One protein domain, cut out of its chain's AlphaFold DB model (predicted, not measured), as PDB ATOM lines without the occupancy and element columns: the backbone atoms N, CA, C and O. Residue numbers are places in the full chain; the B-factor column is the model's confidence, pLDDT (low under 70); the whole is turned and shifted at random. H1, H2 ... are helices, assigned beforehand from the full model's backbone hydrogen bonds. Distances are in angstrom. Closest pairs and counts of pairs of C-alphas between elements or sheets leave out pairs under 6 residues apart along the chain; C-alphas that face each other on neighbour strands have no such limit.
ATOM      1  N   GLY A  51     -49.574  84.836  53.432       91.75
ATOM      2  CA  GLY A  51     -48.215  84.426  53.080       91.75
ATOM      3  C   GLY A  51     -48.172  83.036  52.440       91.75
ATOM      4  O   GLY A  51     -47.438  82.829  51.475       91.75
ATOM      5  N   ALA A  52     -49.002  82.097  52.906       93.06
ATOM      6  CA  ALA A  52     -49.144  80.775  52.296       93.06
ATOM      7  C   ALA A  52     -49.731  80.835  50.875       93.06
ATOM      8  O   ALA A  52     -49.276  80.114  49.992       93.06
ATOM      9  N   GLU A  53     -50.709  81.710  50.634       93.25
ATOM     10  CA  GLU A  53     -51.280  81.925  49.299       93.25
ATOM     11  C   GLU A  53     -50.262  82.528  48.322       93.25
ATOM     12  O   GLU A  53     -50.169  82.106  47.167       93.25
ATOM     13  N   LEU A  54     -49.457  83.489  48.783       93.25
ATOM     14  CA  LEU A  54     -48.372  84.069  47.986       93.25
ATOM     15  C   LEU A  54     -47.297  83.023  47.653       93.25
ATOM     16  O   LEU A  54     -46.782  83.004  46.534       93.25
ATOM     17  N   ALA A  55     -47.021  82.125  48.598       92.94
ATOM     18  CA  ALA A  55     -46.056  81.035  48.497       92.94
ATOM     19  C   ALA A  55     -46.497  79.860  47.594       92.94
ATOM     20  O   ALA A  55     -45.703  78.949  47.345       92.94
ATOM     21  N   GLN A  56     -47.736  79.847  47.089       92.88
ATOM     22  CA  GLN A  56     -48.211  78.774  46.210       92.88
ATOM     23  C   GLN A  56     -47.300  78.603  44.984       92.88
ATOM     24  O   GLN A  56     -46.948  79.570  44.306       92.88
ATOM     25  N   GLY A  57     -46.947  77.350  44.685       85.69
ATOM     26  CA  GLY A  57     -46.067  76.988  43.571       85.69
ATOM     27  C   GLY A  57     -44.596  76.789  43.950       85.69
ATOM     28  O   GLY A  57     -43.848  76.252  43.130       85.69
ATOM     29  N   PHE A  58     -44.185  77.123  45.183       85.56
ATOM     30  CA  PHE A  58     -42.808  76.919  45.647       85.56
ATOM     31  C   PHE A  58     -42.317  75.480  45.552       85.56
ATOM     32  O   PHE A  58     -41.142  75.259  45.259       85.56
ATOM     33  N   GLU A  59     -43.202  74.502  45.761       84.56
ATOM     34  CA  GLU A  59     -42.812  73.088  45.800       84.56
ATOM     35  C   GLU A  59     -42.194  72.612  44.475       84.56
ATOM     36  O   GLU A  59     -41.438  71.644  44.454       84.56
ATOM     37  N   ARG A  60     -42.487  73.301  43.363       89.44
ATOM     38  CA  ARG A  60     -41.982  72.961  42.025       89.44
ATOM     39  C   ARG A  60     -40.684  73.680  41.663       89.44
ATOM     40  O   ARG A  60     -40.051  73.315  40.677       89.44
ATOM     41  N   ILE A  61     -40.290  74.701  42.421       92.25
ATOM     42  CA  ILE A  61     -39.096  75.494  42.126       92.25
ATOM     43  C   ILE A  61     -37.881  74.795  42.731       92.25
ATOM     44  O   ILE A  61     -37.856  74.513  43.929       92.25
ATOM     45  N   THR A  62     -36.874  74.511  41.908       90.12
ATOM     46  CA  THR A  62     -35.612  73.863  42.317       90.12
ATOM     47  C   THR A  62     -34.408  74.805  42.260       90.12
ATOM     48  O   THR A  62     -33.320  74.448  42.715       90.12
ATOM     49  N   GLU A  63     -34.582  75.995  41.679       92.62
ATOM     50  CA  GLU A  63     -33.516  76.978  41.506       92.62
ATOM     51  C   GLU A  63     -33.567  78.044  42.615       92.62
ATOM     52  O   GLU A  63     -34.556  78.783  42.683       92.62
ATOM     53  N   PRO A  64     -32.525  78.163  43.470       93.62
ATOM     54  CA  PRO A  64     -32.498  79.092  44.602       93.62
ATOM     55  C   PRO A  64     -32.803  80.544  44.228       93.62
ATOM     56  O   PRO A  64     -33.551  81.223  44.932       93.62
ATOM     57  N   TYR A  65     -32.286  81.008  43.086       93.31
ATOM     58  CA  TYR A  65     -32.562  82.354  42.585       93.31
ATOM     59  C   TYR A  65     -34.058  82.603  42.369       93.31
ATOM     60  O   TYR A  65     -34.588  83.610  42.838       93.31
ATOM     61  N   LEU A  66     -34.767  81.662  41.742       94.19
ATOM     62  CA  LEU A  66     -36.201  81.800  41.491       94.19
ATOM     63  C   LEU A  66     -37.017  81.775  42.788       94.19
ATOM     64  O   LEU A  66     -37.974  82.536  42.912       94.19
ATOM     65  N   VAL A  67     -36.611  80.971  43.774       93.88
ATOM     66  CA  VAL A  67     -37.250  80.973  45.102       93.88
ATOM     67  C   VAL A  67     -37.092  82.340  45.776       93.88
ATOM     68  O   VAL A  67     -38.074  82.876  46.283       93.88
ATOM     69  N   SER A  68     -35.895  82.937  45.717       91.12
ATOM     70  CA  SER A  68     -35.609  84.239  46.344       91.12
ATOM     71  C   SER A  68     -36.385  85.419  45.741       91.12
ATOM     72  O   SER A  68     -36.610  86.415  46.419       91.12
ATOM     73  N   MET A  69     -36.817  85.314  44.480       91.88
ATOM     74  CA  MET A  69     -37.554  86.378  43.784       91.88
ATOM     75  C   MET A  69     -39.076  86.208  43.846       91.88
ATOM     76  O   MET A  69     -39.814  87.166  43.614       91.88
ATOM     77  N   HIS A  70     -39.565  85.008  44.152       93.56
ATOM     78  CA  HIS A  70     -40.986  84.661  44.054       93.56
ATOM     79  C   HIS A  70     -41.882  85.542  44.926       93.56
ATOM     80  O   HIS A  70     -42.838  86.124  44.422       93.56
ATOM     81  N   CYS A  71     -41.570  85.681  46.219       91.56
ATOM     82  CA  CYS A  71     -42.394  86.476  47.132       91.56
ATOM     83  C   CYS A  71     -42.427  87.947  46.718       91.56
ATOM     84  O   CYS A  71     -43.494  88.552  46.734       91.56
ATOM     85  N   MET A  72     -41.303  88.504  46.259       90.06
ATOM     86  CA  MET A  72     -41.245  89.871  45.738       90.06
ATOM     87  C   MET A  72     -42.202  90.078  44.555       90.06
ATOM     88  O   MET A  72     -42.973  91.042  44.556       90.06
ATOM     89  N   VAL A  73     -42.181  89.170  43.574       91.88
ATOM     90  CA  VAL A  73     -43.052  89.234  42.388       91.88
ATOM     91  C   VAL A  73     -44.519  89.128  42.798       91.88
ATOM     92  O   VAL A  73     -45.324  89.990  42.454       91.88
ATOM     93  N   ARG A  74     -44.859  88.129  43.616       92.56
ATOM     94  CA  ARG A  74     -46.237  87.872  44.062       92.56
ATOM     95  C   ARG A  74     -46.790  88.998  44.924       92.56
ATOM     96  O   ARG A  74     -47.955  89.359  44.792       92.56
ATOM     97  N   MET A  75     -45.951  89.588  45.769       91.38
ATOM     98  CA  MET A  75     -46.300  90.769  46.553       91.38
ATOM     99  C   MET A  75     -46.602  91.973  45.659       91.38
ATOM    100  O   MET A  75     -47.567  92.690  45.909       91.38
ATOM    101  N   SER A  76     -45.810  92.187  44.604       89.88
ATOM    102  CA  SER A  76     -46.057  93.273  43.650       89.88
ATOM    103  C   SER A  76     -47.340  93.062  42.842       89.88
ATOM    104  O   SER A  76     -48.053  94.029  42.596       89.88
ATOM    105  N   GLU A  77     -47.645  91.825  42.443       90.38
ATOM    106  CA  GLU A  77     -48.883  91.480  41.730       90.38
ATOM    107  C   GLU A  77     -50.126  91.641  42.614       90.38
ATOM    108  O   GLU A  77     -51.157  92.128  42.156       90.38
ATOM    109  N   ALA A  78     -50.039  91.223  43.879       87.94
ATOM    110  CA  ALA A  78     -51.185  91.178  44.780       87.94
ATOM    111  C   ALA A  78     -51.514  92.528  45.433       87.94
ATOM    112  O   ALA A  78     -52.686  92.787  45.703       87.94
ATOM    113  N   PHE A  79     -50.505  93.359  45.711       86.44
ATOM    114  CA  PHE A  79     -50.664  94.580  46.512       86.44
ATOM    115  C   PHE A  79     -50.116  95.845  45.838       86.44
ATOM    116  O   PHE A  79     -50.350  96.945  46.328       86.44
ATOM    117  N   GLY A  80     -49.402  95.730  44.714       81.06
ATOM    118  CA  GLY A  80     -48.726  96.874  44.104       81.06
ATOM    119  C   GLY A  80     -47.540  97.384  44.940       81.06
ATOM    120  O   GLY A  80     -46.886  96.621  45.660       81.06
ATOM    121  N   PHE A  81     -47.229  98.678  44.796       71.19
ATOM    122  CA  PHE A  81     -46.071  99.322  45.437       71.19
ATOM    123  C   PHE A  81     -46.386  99.961  46.798       71.19
ATOM    124  O   PHE A  81     -45.496 100.043  47.640       71.19
ATOM    125  N   GLU A  82     -47.626 100.397  47.031       74.88
ATOM    126  CA  GLU A  82     -48.050 100.946  48.324       74.88
ATOM    127  C   GLU A  82     -48.527  99.809  49.227       74.88
ATOM    128  O   GLU A  82     -49.597  99.239  49.019       74.88
ATOM    129  N   ARG A  83     -47.701  99.450  50.214       81.94
ATOM    130  CA  ARG A  83     -47.949  98.319  51.111       81.94
ATOM    131  C   ARG A  83     -48.291  98.812  52.505       81.94
ATOM    132  O   ARG A  83     -47.569  99.623  53.083       81.94
ATOM    133  N   ASP A  84     -49.401  98.314  53.035       88.50
ATOM    134  CA  ASP A  84     -49.762  98.507  54.432       88.50
ATOM    135  C   ASP A  84     -49.084  97.454  55.328       88.50
ATOM    136  O   ASP A  84     -48.411  96.529  54.866       88.50
ATOM    137  N   ALA A  85     -49.260  97.590  56.643       87.12
ATOM    138  CA  ALA A  85     -48.651  96.680  57.610       87.12
ATOM    139  C   ALA A  85     -49.116  95.218  57.442       87.12
ATOM    140  O   ALA A  85     -48.356  94.300  57.746       87.12
ATOM    141  N   ALA A  86     -50.337  94.987  56.945       86.19
ATOM    142  CA  ALA A  86     -50.859  93.643  56.714       86.19
ATOM    143  C   ALA A  86     -50.213  92.994  55.480       86.19
ATOM    144  O   ALA A  86     -49.868  91.811  55.514       86.19
ATOM    145  N   ALA A  87     -49.991  93.770  54.415       88.06
ATOM    146  CA  ALA A  87     -49.241  93.341  53.244       88.06
ATOM    147  C   ALA A  87     -47.781  93.027  53.611       88.06
ATOM    148  O   ALA A  87     -47.282  91.965  53.246       88.06
ATOM    149  N   GLU A  88     -47.110  93.884  54.387       90.31
ATOM    150  CA  GLU A  88     -45.740  93.622  54.859       90.31
ATOM    151  C   GLU A  88     -45.652  92.351  55.720       90.31
ATOM    152  O   GLU A  88     -44.767  91.519  55.510       90.31
ATOM    153  N   ALA A  89     -46.613  92.130  56.625       90.88
ATOM    154  CA  ALA A  89     -46.679  90.907  57.428       90.88
ATOM    155  C   ALA A  89     -46.896  89.649  56.561       90.88
ATOM    156  O   ALA A  89     -46.233  88.630  56.768       90.88
ATOM    157  N   ALA A  90     -47.766  89.718  55.546       91.88
ATOM    158  CA  ALA A  90     -47.963  88.623  54.592       91.88
ATOM    159  C   ALA A  90     -46.709  88.358  53.735       91.88
ATOM    160  O   ALA A  90     -46.378  87.202  53.457       91.88
ATOM    161  N   GLY A  91     -45.989  89.415  53.348       92.19
ATOM    162  CA  GLY A  91     -44.711  89.331  52.645       92.19
ATOM    163  C   GLY A  91     -43.641  88.638  53.486       92.19
ATOM    164  O   GLY A  91     -43.015  87.691  53.015       92.19
ATOM    165  N   ALA A  92     -43.492  89.027  54.753       92.25
ATOM    166  CA  ALA A  92     -42.576  88.376  55.688       92.25
ATOM    167  C   ALA A  92     -42.917  86.888  55.899       92.25
ATOM    168  O   ALA A  92     -42.027  86.037  55.870       92.25
ATOM    169  N   ALA A  93     -44.206  86.552  56.034       93.38
ATOM    170  CA  ALA A  93     -44.658  85.163  56.127       93.38
ATOM    171  C   ALA A  93     -44.383  84.357  54.840       93.38
ATOM    172  O   ALA A  93     -44.066  83.166  54.907       93.38
ATOM    173  N   CYS A  94     -44.462  84.988  53.663       94.75
ATOM    174  CA  CYS A  94     -44.051  84.378  52.397       94.75
ATOM    175  C   CYS A  94     -42.534  84.118  52.369       94.75
ATOM    176  O   CYS A  94     -42.113  83.003  52.061       94.75
ATOM    177  N   GLU A  95     -41.714  85.109  52.730       94.12
ATOM    178  CA  GLU A  95     -40.246  84.999  52.756       94.12
ATOM    179  C   GLU A  95     -39.769  83.904  53.725       94.12
ATOM    180  O   GLU A  95     -38.839  83.163  53.408       94.12
ATOM    181  N   ALA A  96     -40.446  83.718  54.865       92.81
ATOM    182  CA  ALA A  96     -40.164  82.612  55.782       92.81
ATOM    183  C   ALA A  96     -40.381  81.235  55.119       92.81
ATOM    184  O   ALA A  96     -39.564  80.322  55.267       92.81
ATOM    185  N   ARG A  97     -41.448  81.085  54.322       94.19
ATOM    186  CA  ARG A  97     -41.710  79.859  53.544       94.19
ATOM    187  C   ARG A  97     -40.705  79.675  52.407       94.19
ATOM    188  O   ARG A  97     -40.278  78.550  52.155       94.19
ATOM    189  N   ALA A  98     -40.301  80.764  51.753       94.50
ATOM    190  CA  ALA A  98     -39.237  80.745  50.755       94.50
ATOM    191  C   ALA A  98     -37.913  80.263  51.375       94.50
ATOM    192  O   ALA A  98     -37.254  79.396  50.804       94.50
ATOM    193  N   GLY A  99     -37.573  80.736  52.578       94.38
ATOM    194  CA  GLY A  99     -36.431  80.259  53.360       94.38
ATOM    195  C   GLY A  99     -36.495  78.754  53.645       94.38
ATOM    196  O   GLY A  99     -35.545  78.031  53.349       94.38
ATOM    197  N   ALA A 100     -37.641  78.246  54.110       94.19
ATOM    198  CA  ALA A 100     -37.829  76.807  54.327       94.19
ATOM    199  C   ALA A 100     -37.642  75.985  53.035       94.19
ATOM    200  O   ALA A 100     -37.025  74.917  53.051       94.19
ATOM    201  N   ARG A 101     -38.113  76.495  51.888       95.06
ATOM    202  CA  ARG A 101     -37.891  75.853  50.584       95.06
ATOM    203  C   ARG A 101     -36.417  75.881  50.167       95.06
ATOM    204  O   ARG A 101     -35.925  74.882  49.648       95.06
ATOM    205  N   LEU A 102     -35.706  76.986  50.404       95.25
ATOM    206  CA  LEU A 102     -34.262  77.078  50.161       95.25
ATOM    207  C   LEU A 102     -33.482  76.061  51.002       95.25
ATOM    208  O   LEU A 102     -32.596  75.400  50.465       95.25
ATOM    209  N   ALA A 103     -33.845  75.882  52.276       94.88
ATOM    210  CA  ALA A 103     -33.249  74.869  53.145       94.88
ATOM    211  C   ALA A 103     -33.498  73.441  52.626       94.88
ATOM    212  O   ALA A 103     -32.580  72.622  52.613       94.88
ATOM    213  N   GLN A 104     -34.699  73.148  52.115       94.94
ATOM    214  CA  GLN A 104     -34.984  71.856  51.485       94.94
ATOM    215  C   GLN A 104     -34.110  71.615  50.242       94.94
ATOM    216  O   GLN A 104     -33.495  70.557  50.116       94.94
ATOM    217  N   ILE A 105     -34.013  72.604  49.343       95.00
ATOM    218  CA  ILE A 105     -33.156  72.520  48.147       95.00
ATOM    219  C   ILE A 105     -31.688  72.335  48.552       95.00
ATOM    220  O   ILE A 105     -30.969  71.561  47.919       95.00
ATOM    221  N   ALA A 106     -31.233  73.030  49.600       95.00
ATOM    222  CA  ALA A 106     -29.887  72.871  50.137       95.00
ATOM    223  C   ALA A 106     -29.648  71.441  50.633       95.00
ATOM    224  O   ALA A 106     -28.635  70.855  50.269       95.00
ATOM    225  N   GLY A 107     -30.597  70.849  51.367       94.75
ATOM    226  CA  GLY A 107     -30.535  69.448  51.792       94.75
ATOM    227  C   GLY A 107     -30.401  68.477  50.617       94.75
ATOM    228  O   GLY A 107     -29.488  67.658  50.594       94.75
ATOM    229  N   GLU A 108     -31.242  68.617  49.590       94.12
ATOM    230  CA  GLU A 108     -31.192  67.770  48.388       94.12
ATOM    231  C   GLU A 108     -29.854  67.894  47.636       94.12
ATOM    232  O   GLU A 108     -29.290  66.895  47.177       94.12
ATOM    233  N   ARG A 109     -29.322  69.118  47.512       94.69
ATOM    234  CA  ARG A 109     -28.018  69.371  46.878       94.69
ATOM    235  C   ARG A 109     -26.860  68.853  47.731       94.69
ATOM    236  O   ARG A 109     -25.938  68.266  47.174       94.69
ATOM    237  N   ALA A 110     -26.919  69.016  49.049       94.62
ATOM    238  CA  ALA A 110     -25.899  68.532  49.969       94.62
ATOM    239  C   ALA A 110     -25.823  67.001  49.988       94.62
ATOM    240  O   ALA A 110     -24.725  66.458  49.904       94.62
ATOM    241  N   SER A 111     -26.961  66.297  50.005       95.06
ATOM    242  CA  SER A 111     -26.980  64.829  49.914       95.06
ATOM    243  C   SER A 111     -26.392  64.322  48.598       95.06
ATOM    244  O   SER A 111     -25.665  63.331  48.586       95.06
ATOM    245  N   ARG A 112     -26.666  65.009  47.481       94.50
ATOM    246  CA  ARG A 112     -26.054  64.675  46.190       94.50
ATOM    247  C   ARG A 112     -24.547  64.912  46.203       94.50
ATOM    248  O   ARG A 112     -23.805  64.024  45.804       94.50
ATOM    249  N   ALA A 113     -24.111  66.071  46.694       94.69
ATOM    250  CA  ALA A 113     -22.695  66.398  46.799       94.69
ATOM    251  C   ALA A 113     -21.951  65.394  47.692       94.69
ATOM    252  O   ALA A 113     -20.862  64.960  47.339       94.69
ATOM    253  N   LEU A 114     -22.550  64.967  48.808       95.94
ATOM    254  CA  LEU A 114     -21.986  63.921  49.662       95.94
ATOM    255  C   LEU A 114     -21.799  62.607  48.890       95.94
ATOM    256  O   LEU A 114     -20.702  62.057  48.900       95.94
ATOM    257  N   ALA A 115     -22.822  62.147  48.164       96.00
ATOM    258  CA  ALA A 115     -22.727  60.929  47.360       96.00
ATOM    259  C   ALA A 115     -21.663  61.034  46.247       96.00
ATOM    260  O   ALA A 115     -20.935  60.076  45.986       96.00
ATOM    261  N   GLU A 116     -21.543  62.200  45.605       95.00
ATOM    262  CA  GLU A 116     -20.505  62.475  44.605       95.00
ATOM    263  C   GLU A 116     -19.100  62.442  45.227       95.00
ATOM    264  O   GLU A 116     -18.205  61.802  44.678       95.00
ATOM    265  N   ILE A 117     -18.916  63.059  46.399       96.38
ATOM    266  CA  ILE A 117     -17.654  63.030  47.151       96.38
ATOM    267  C   ILE A 117     -17.300  61.597  47.546       96.38
ATOM    268  O   ILE A 117     -16.157  61.183  47.369       96.38
ATOM    269  N   GLU A 118     -18.251  60.818  48.062       94.50
ATOM    270  CA  GLU A 118     -18.033  59.425  48.463       94.50
ATOM    271  C   GLU A 118     -17.627  58.544  47.276       94.50
ATOM    272  O   GLU A 118     -16.681  57.762  47.402       94.50
ATOM    273  N   ALA A 119     -18.269  58.726  46.120       95.62
ATOM    274  CA  ALA A 119     -17.979  57.977  44.900       95.62
ATOM    275  C   ALA A 119     -16.690  58.421  44.185       95.62
ATOM    276  O   ALA A 119     -16.112  57.638  43.427       95.62
ATOM    277  N   ALA A 120     -16.236  59.660  44.398       95.38
ATOM    278  CA  ALA A 120     -15.046  60.183  43.742       95.38
ATOM    279  C   ALA A 120     -13.769  59.430  44.176       95.38
ATOM    280  O   ALA A 120     -13.602  59.119  45.366       95.38
ATOM    281  N   PRO A 121     -12.846  59.147  43.237       95.69
ATOM    282  CA  PRO A 121     -11.584  58.490  43.554       95.69
ATOM    283  C   PRO A 121     -10.681  59.421  44.370       95.69
ATOM    284  O   PRO A 121     -10.611  60.611  44.090       95.69
ATOM    285  N   ALA A 122      -9.954  58.877  45.346       95.00
ATOM    286  CA  ALA A 122      -8.996  59.629  46.157       95.00
ATOM    287  C   ALA A 122      -7.651  59.791  45.421       95.00
ATOM    288  O   ALA A 122      -6.639  59.209  45.806       95.00
ATOM    289  N   THR A 123      -7.642  60.565  44.334       95.25
ATOM    290  CA  THR A 123      -6.426  60.901  43.570       95.25
ATOM    291  C   THR A 123      -6.241  62.412  43.456       95.25
ATOM    292  O   THR A 123      -7.201  63.173  43.592       95.25
ATOM    293  N   LEU A 124      -5.004  62.853  43.194       93.25
ATOM    294  CA  LEU A 124      -4.686  64.271  43.006       93.25
ATOM    295  C   LEU A 124      -5.477  64.888  41.846       93.25
ATOM    296  O   LEU A 124      -6.116  65.917  42.034       93.25
ATOM    297  N   ASP A 125      -5.500  64.231  40.684       93.19
ATOM    298  CA  ASP A 125      -6.214  64.726  39.499       93.19
ATOM    299  C   ASP A 125      -7.714  64.897  39.759       93.19
ATOM    300  O   ASP A 125      -8.313  65.904  39.377       93.19
ATOM    301  N   ALA A 126      -8.326  63.934  40.455       94.12
ATOM    302  CA  ALA A 126      -9.736  64.007  40.815       94.12
ATOM    303  C   ALA A 126     -10.003  65.122  41.831       94.12
ATOM    304  O   ALA A 126     -10.981  65.855  41.687       94.12
ATOM    305  N   ALA A 127      -9.111  65.302  42.809       94.25
ATOM    306  CA  ALA A 127      -9.204  66.396  43.766       94.25
ATOM    307  C   ALA A 127      -9.082  67.757  43.064       94.25
ATOM    308  O   ALA A 127      -9.884  68.644  43.335       94.25
ATOM    309  N   ILE A 128      -8.143  67.921  42.128       92.69
ATOM    310  CA  ILE A 128      -7.974  69.152  41.339       92.69
ATOM    311  C   ILE A 128      -9.226  69.442  40.507       92.69
ATOM    312  O   ILE A 128      -9.730  70.567  40.542       92.69
ATOM    313  N   ALA A 129      -9.752  68.435  39.802       91.19
ATOM    314  CA  ALA A 129     -10.950  68.571  38.974       91.19
ATOM    315  C   ALA A 129     -12.204  68.915  39.798       91.19
ATOM    316  O   ALA A 129     -13.069  69.651  39.326       91.19
ATOM    317  N   ALA A 130     -12.288  68.416  41.033       91.50
ATOM    318  CA  ALA A 130     -13.384  68.672  41.964       91.50
ATOM    319  C   ALA A 130     -13.110  69.834  42.941       91.50
ATOM    320  O   ALA A 130     -13.784  69.931  43.968       91.50
ATOM    321  N   ASN A 131     -12.112  70.690  42.673       90.75
ATOM    322  CA  ASN A 131     -11.714  71.809  43.540       90.75
ATOM    323  C   ASN A 131     -11.558  71.405  45.026       90.75
ATOM    324  O   ASN A 131     -12.170  71.972  45.934       90.75
ATOM    325  N   GLY A 132     -10.782  70.355  45.276       91.75
ATOM    326  CA  GLY A 132     -10.539  69.802  46.606       91.75
ATOM    327  C   GLY A 132     -11.779  69.190  47.261       91.75
ATOM    328  O   GLY A 132     -11.882  69.229  48.488       91.75
ATOM    329  N   TYR A 133     -12.718  68.671  46.457       94.56
ATOM    330  CA  TYR A 133     -13.994  68.091  46.897       94.56
ATOM    331  C   TYR A 133     -14.890  69.075  47.664       94.56
ATOM    332  O   TYR A 133     -15.704  68.672  48.498       94.56
ATOM    333  N   ALA A 134     -14.737  70.378  47.415       92.06
ATOM    334  CA  ALA A 134     -15.588  71.391  48.021       92.06
ATOM    335  C   ALA A 134     -16.976  71.377  47.348       92.06
ATOM    336  O   ALA A 134     -17.058  71.562  46.132       92.06
ATOM    337  N   PRO A 135     -18.077  71.177  48.097       88.69
ATOM    338  CA  PRO A 135     -19.413  71.262  47.517       88.69
ATOM    339  C   PRO A 135     -19.669  72.686  47.000       88.69
ATOM    340  O   PRO A 135     -19.449  73.654  47.724       88.69
ATOM    341  N   ALA A 136     -20.139  72.813  45.757       77.06
ATOM    342  CA  ALA A 136     -20.398  74.112  45.138       77.06
ATOM    343  C   ALA A 136     -21.611  74.822  45.772       77.06
ATOM    344  O   ALA A 136     -22.713  74.266  45.818       77.06
ATOM    345  N   ASP A 137     -21.432  76.075  46.198       74.12
ATOM    346  CA  ASP A 137     -22.453  76.908  46.851       74.12
ATOM    347  C   ASP A 137     -22.793  78.205  46.082       74.12
ATOM    348  O   ASP A 137     -23.627  78.997  46.529       74.12
ATOM    349  N   ASP A 138     -22.260  78.386  44.868       82.44
ATOM    350  CA  ASP A 138     -22.381  79.610  44.054       82.44
ATOM    351  C   ASP A 138     -23.826  80.093  43.825       82.44
ATOM    352  O   ASP A 138     -24.100  81.284  43.652       82.44
ATOM    353  N   ALA A 139     -24.794  79.174  43.780       86.19
ATOM    354  CA  ALA A 139     -26.207  79.524  43.634       86.19
ATOM    355  C   ALA A 139     -26.780  80.200  44.892       86.19
ATOM    356  O   ALA A 139     -27.588  81.119  44.774       86.19
ATOM    357  N   PHE A 140     -26.343  79.775  46.078       90.38
ATOM    358  CA  PHE A 140     -26.751  80.353  47.356       90.38
ATOM    359  C   PHE A 140     -25.984  81.644  47.660       90.38
ATOM    360  O   PHE A 140     -26.588  82.627  48.090       90.38
ATOM    361  N   ALA A 141     -24.688  81.698  47.331       88.31
ATOM    362  CA  ALA A 141     -23.874  82.906  47.475       88.31
ATOM    363  C   ALA A 141     -24.476  84.110  46.721       88.31
ATOM    364  O   ALA A 141     -24.572  85.212  47.270       88.31
ATOM    365  N   ARG A 142     -24.978  83.887  45.496       90.44
ATOM    366  CA  ARG A 142     -25.624  84.918  44.660       90.44
ATOM    367  C   ARG A 142     -26.903  85.508  45.255       90.44
ATOM    368  O   ARG A 142     -27.257  86.631  44.910       90.44
ATOM    369  N   ILE A 143     -27.586  84.781  46.137       92.50
ATOM    370  CA  ILE A 143     -28.836  85.227  46.774       92.50
ATOM    371  C   ILE A 143     -28.654  85.602  48.246       92.50
ATOM    372  O   ILE A 143     -29.645  85.825  48.944       92.50
ATOM    373  N   SER A 144     -27.410  85.696  48.716       90.38
ATOM    374  CA  SER A 144     -27.069  85.885  50.132       90.38
ATOM    375  C   SER A 144     -27.685  87.138  50.774       90.38
ATOM    376  O   SER A 144     -27.949  87.159  51.975       90.38
ATOM    377  N   ALA A 145     -27.973  88.168  49.975       90.56
ATOM    378  CA  ALA A 145     -28.617  89.399  50.429       90.56
ATOM    379  C   ALA A 145     -30.151  89.289  50.596       90.56
ATOM    380  O   ALA A 145     -30.758  90.139  51.258       90.56
ATOM    381  N   SER A 146     -30.792  88.265  50.017       91.81
ATOM    382  CA  SER A 146     -32.253  88.088  50.074       91.81
ATOM    383  C   SER A 146     -32.753  87.841  51.504       91.81
ATOM    384  O   SER A 146     -32.024  87.335  52.363       91.81
ATOM    385  N   ALA A 147     -34.000  88.230  51.788       88.88
ATOM    386  CA  ALA A 147     -34.617  88.011  53.097       88.88
ATOM    387  C   ALA A 147     -34.830  86.512  53.369       88.88
ATOM    388  O   ALA A 147     -34.391  86.028  54.413       88.88
ATOM    389  N   ALA A 148     -35.379  85.773  52.397       90.56
ATOM    390  CA  ALA A 148     -35.496  84.317  52.435       90.56
ATOM    391  C   ALA A 148     -34.176  83.605  52.775       90.56
ATOM    392  O   ALA A 148     -34.157  82.742  53.652       90.56
ATOM    393  N   TYR A 149     -33.065  83.965  52.117       92.81
ATOM    394  CA  TYR A 149     -31.773  83.337  52.407       92.81
ATOM    395  C   TYR A 149     -31.301  83.656  53.822       92.81
ATOM    396  O   TYR A 149     -30.931  82.748  54.554       92.81
ATOM    397  N   ARG A 150     -31.329  84.931  54.235       92.06
ATOM    398  CA  ARG A 150     -30.863  85.323  55.576       92.06
ATOM    399  C   ARG A 150     -31.636  84.619  56.690       92.06
ATOM    400  O   ARG A 150     -31.032  84.288  57.704       92.06
ATOM    401  N   ALA A 151     -32.930  84.370  56.489       87.38
ATOM    402  CA  ALA A 151     -33.762  83.637  57.438       87.38
ATOM    403  C   ALA A 151     -33.402  82.143  57.541       87.38
ATOM    404  O   ALA A 151     -33.547  81.578  58.617       87.38
ATOM    405  N   ALA A 152     -32.928  81.526  56.453       93.00
ATOM    406  CA  ALA A 152     -32.612  80.095  56.379       93.00
ATOM    407  C   ALA A 152     -31.104  79.781  56.329       93.00
ATOM    408  O   ALA A 152     -30.705  78.634  56.128       93.00
ATOM    409  N   ALA A 153     -30.244  80.796  56.446       92.81
ATOM    410  CA  ALA A 153     -28.800  80.644  56.313       92.81
ATOM    411  C   ALA A 153     -28.205  79.616  57.299       92.81
ATOM    412  O   ALA A 153     -27.359  78.833  56.861       92.81
ATOM    413  N   PRO A 154     -28.632  79.548  58.581       93.56
ATOM    414  CA  PRO A 154     -28.163  78.515  59.503       93.56
ATOM    415  C   PRO A 154     -28.509  77.095  59.038       93.56
ATOM    416  O   PRO A 154     -27.646  76.220  59.056       93.56
ATOM    417  N   GLU A 155     -29.739  76.862  58.579       94.62
ATOM    418  CA  GLU A 155     -30.212  75.558  58.110       94.62
ATOM    419  C   GLU A 155     -29.524  75.144  56.805       94.62
ATOM    420  O   GLU A 155     -29.125  73.991  56.654       94.62
ATOM    421  N   ILE A 156     -29.327  76.088  55.880       94.00
ATOM    422  CA  ILE A 156     -28.578  75.862  54.636       94.00
ATOM    423  C   ILE A 156     -27.123  75.502  54.960       94.00
ATOM    424  O   ILE A 156     -26.597  74.524  54.430       94.00
ATOM    425  N   ALA A 157     -26.471  76.246  55.858       92.44
ATOM    426  CA  ALA A 157     -25.099  75.958  56.268       92.44
ATOM    427  C   ALA A 157     -24.981  74.582  56.941       92.44
ATOM    428  O   ALA A 157     -24.052  73.828  56.633       92.44
ATOM    429  N   ALA A 158     -25.937  74.245  57.815       93.81
ATOM    430  CA  ALA A 158     -26.014  72.952  58.485       93.81
ATOM    431  C   ALA A 158     -26.212  71.798  57.492       93.81
ATOM    432  O   ALA A 158     -25.564  70.764  57.639       93.81
ATOM    433  N   ALA A 159     -27.028  71.983  56.450       94.06
ATOM    434  CA  ALA A 159     -27.244  70.970  55.417       94.06
ATOM    435  C   ALA A 159     -25.937  70.568  54.708       94.06
ATOM    436  O   ALA A 159     -25.701  69.387  54.472       94.06
ATOM    437  N   PHE A 160     -25.054  71.530  54.417       94.75
ATOM    438  CA  PHE A 160     -23.771  71.267  53.751       94.75
ATOM    439  C   PHE A 160     -22.642  70.826  54.690       94.75
ATOM    440  O   PHE A 160     -21.560  70.486  54.214       94.75
ATOM    441  N   GLU A 161     -22.841  70.848  56.008       94.81
ATOM    442  CA  GLU A 161     -21.772  70.594  56.980       94.81
ATOM    443  C   GLU A 161     -21.188  69.179  56.851       94.81
ATOM    444  O   GLU A 161     -19.972  68.997  56.898       94.81
ATOM    445  N   GLU A 162     -22.037  68.175  56.628       94.06
ATOM    446  CA  GLU A 162     -21.594  66.793  56.433       94.06
ATOM    447  C   GLU A 162     -20.796  66.618  55.135       94.06
ATOM    448  O   GLU A 162     -19.683  66.093  55.172       94.06
ATOM    449  N   ALA A 163     -21.301  67.142  54.013       95.38
ATOM    450  CA  ALA A 163     -20.599  67.109  52.730       95.38
ATOM    451  C   ALA A 163     -19.250  67.850  52.794       95.38
ATOM    452  O   ALA A 163     -18.243  67.338  52.311       95.38
ATOM    453  N   ARG A 164     -19.191  69.020  53.454       95.62
ATOM    454  CA  ARG A 164     -17.938  69.769  53.665       95.62
ATOM    455  C   ARG A 164     -16.928  68.963  54.481       95.62
ATOM    456  O   ARG A 164     -15.748  68.953  54.139       95.62
ATOM    457  N   ARG A 165     -17.377  68.268  55.529       96.31
ATOM    458  CA  ARG A 165     -16.513  67.410  56.352       96.31
ATOM    459  C   ARG A 165     -15.996  66.203  55.570       96.31
ATOM    460  O   ARG A 165     -14.807  65.913  55.646       96.31
ATOM    461  N   ALA A 166     -16.863  65.535  54.811       96.44
ATOM    462  CA  ALA A 166     -16.482  64.404  53.969       96.44
ATOM    463  C   ALA A 166     -15.474  64.822  52.885       96.44
ATOM    464  O   ALA A 166     -14.446  64.169  52.715       96.44
ATOM    465  N   GLY A 167     -15.721  65.953  52.216       96.94
ATOM    466  CA  GLY A 167     -14.814  66.515  51.215       96.94
ATOM    467  C   GLY A 167     -13.456  66.891  51.808       96.94
ATOM    468  O   GLY A 167     -12.423  66.533  51.249       96.94
ATOM    469  N   ALA A 168     -13.442  67.533  52.982       96.31
ATOM    470  CA  ALA A 168     -12.207  67.853  53.692       96.31
ATOM    471  C   ALA A 168     -11.414  66.596  54.077       96.31
ATOM    472  O   ALA A 168     -10.224  66.534  53.797       96.31
ATOM    473  N   ALA A 169     -12.070  65.576  54.638       96.75
ATOM    474  CA  ALA A 169     -11.411  64.327  55.013       96.75
ATOM    475  C   ALA A 169     -10.804  63.604  53.798       96.75
ATOM    476  O   ALA A 169      -9.654  63.173  53.848       96.75
ATOM    477  N   LYS A 170     -11.545  63.523  52.685       97.31
ATOM    478  CA  LYS A 170     -11.049  62.906  51.446       97.31
ATOM    479  C   LYS A 170      -9.925  63.724  50.805       97.31
ATOM    480  O   LYS A 170      -8.964  63.161  50.290       97.31
ATOM    481  N   ARG A 171      -9.994  65.056  50.864       96.94
ATOM    482  CA  ARG A 171      -8.889  65.925  50.442       96.94
ATOM    483  C   ARG A 171      -7.639  65.682  51.285       96.94
ATOM    484  O   ARG A 171      -6.558  65.568  50.720       96.94
ATOM    485  N   ASP A 172      -7.777  65.594  52.604       96.94
ATOM    486  CA  ASP A 172      -6.643  65.371  53.503       96.94
ATOM    487  C   ASP A 172      -6.003  63.993  53.258       96.94
ATOM    488  O   ASP A 172      -4.779  63.884  53.255       96.94
ATOM    489  N   GLU A 173      -6.805  62.965  52.949       96.88
ATOM    490  CA  GLU A 173      -6.315  61.655  52.496       96.88
ATOM    491  C   GLU A 173      -5.446  61.772  51.232       96.88
ATOM    492  O   GLU A 173      -4.342  61.226  51.194       96.88
ATOM    493  N   VAL A 174      -5.914  62.516  50.222       97.06
ATOM    494  CA  VAL A 174      -5.165  62.756  48.977       97.06
ATOM    495  C   VAL A 174      -3.873  63.521  49.247       97.06
ATOM    496  O   VAL A 174      -2.813  63.112  48.776       97.06
ATOM    497  N   LEU A 175      -3.938  64.609  50.019       96.81
ATOM    498  CA  LEU A 175      -2.767  65.420  50.361       96.81
ATOM    499  C   LEU A 175      -1.699  64.586  51.071       96.81
ATOM    500  O   LEU A 175      -0.518  64.670  50.748       96.81
ATOM    501  N   GLU A 176      -2.113  63.757  52.018       97.31
ATOM    502  CA  GLU A 176      -1.215  62.907  52.784       97.31
ATOM    503  C   GLU A 176      -0.643  61.755  51.930       97.31
ATOM    504  O   GLU A 176       0.538  61.417  52.044       97.31
TER     505      GLU A 176
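This is residues 51 to 176 of the 350 residues of an uncharacterized protein of Paracoccus aestuarii (UniProt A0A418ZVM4). A slender, loose rod (radius of gyration of the C-alphas 18.1 A, spans 60 by 22 by 18 A) runs along the long helix H3, which folds back beside H2 and has H6 along its later part. The printed part has 126 residues with six named helices, H1 to H6 in order along the chain, which hold 95 of these residues, and no named strand; the class is all helix, and H1, H4 and H5 are short.

H1, residues 51 to 54, touches residues 89 to 97 of H3, residues 85 to 119. H2, residues 64 to 79, and H3 form a hairpin at a shallow tilt of 15 degrees; their closest C-alphas, Cys 71 and Cys 94, are 5.9 A apart. H6, residues 147 to 176, runs the same way as H3 at 13 degrees, closest C-alphas Gly 99 and Ala 148, 4.3 A. H4, residues 124 to 129, touches H6; H5, residues 138 to 141, touches H2. O i to N i+4 pairs are within hydrogen-bond range throughout H3 and H4, 10 of 12 in H2, 22 of 26 in H6.

H1 begins at C-alpha 51 (-48.215, 84.426, 53.080); H3 spans 51.0 A, H6 41.8 A.

The printed part has no cut and no long link, its mean pLDDT is 92.0, and no printed residue has a pLDDT under 70.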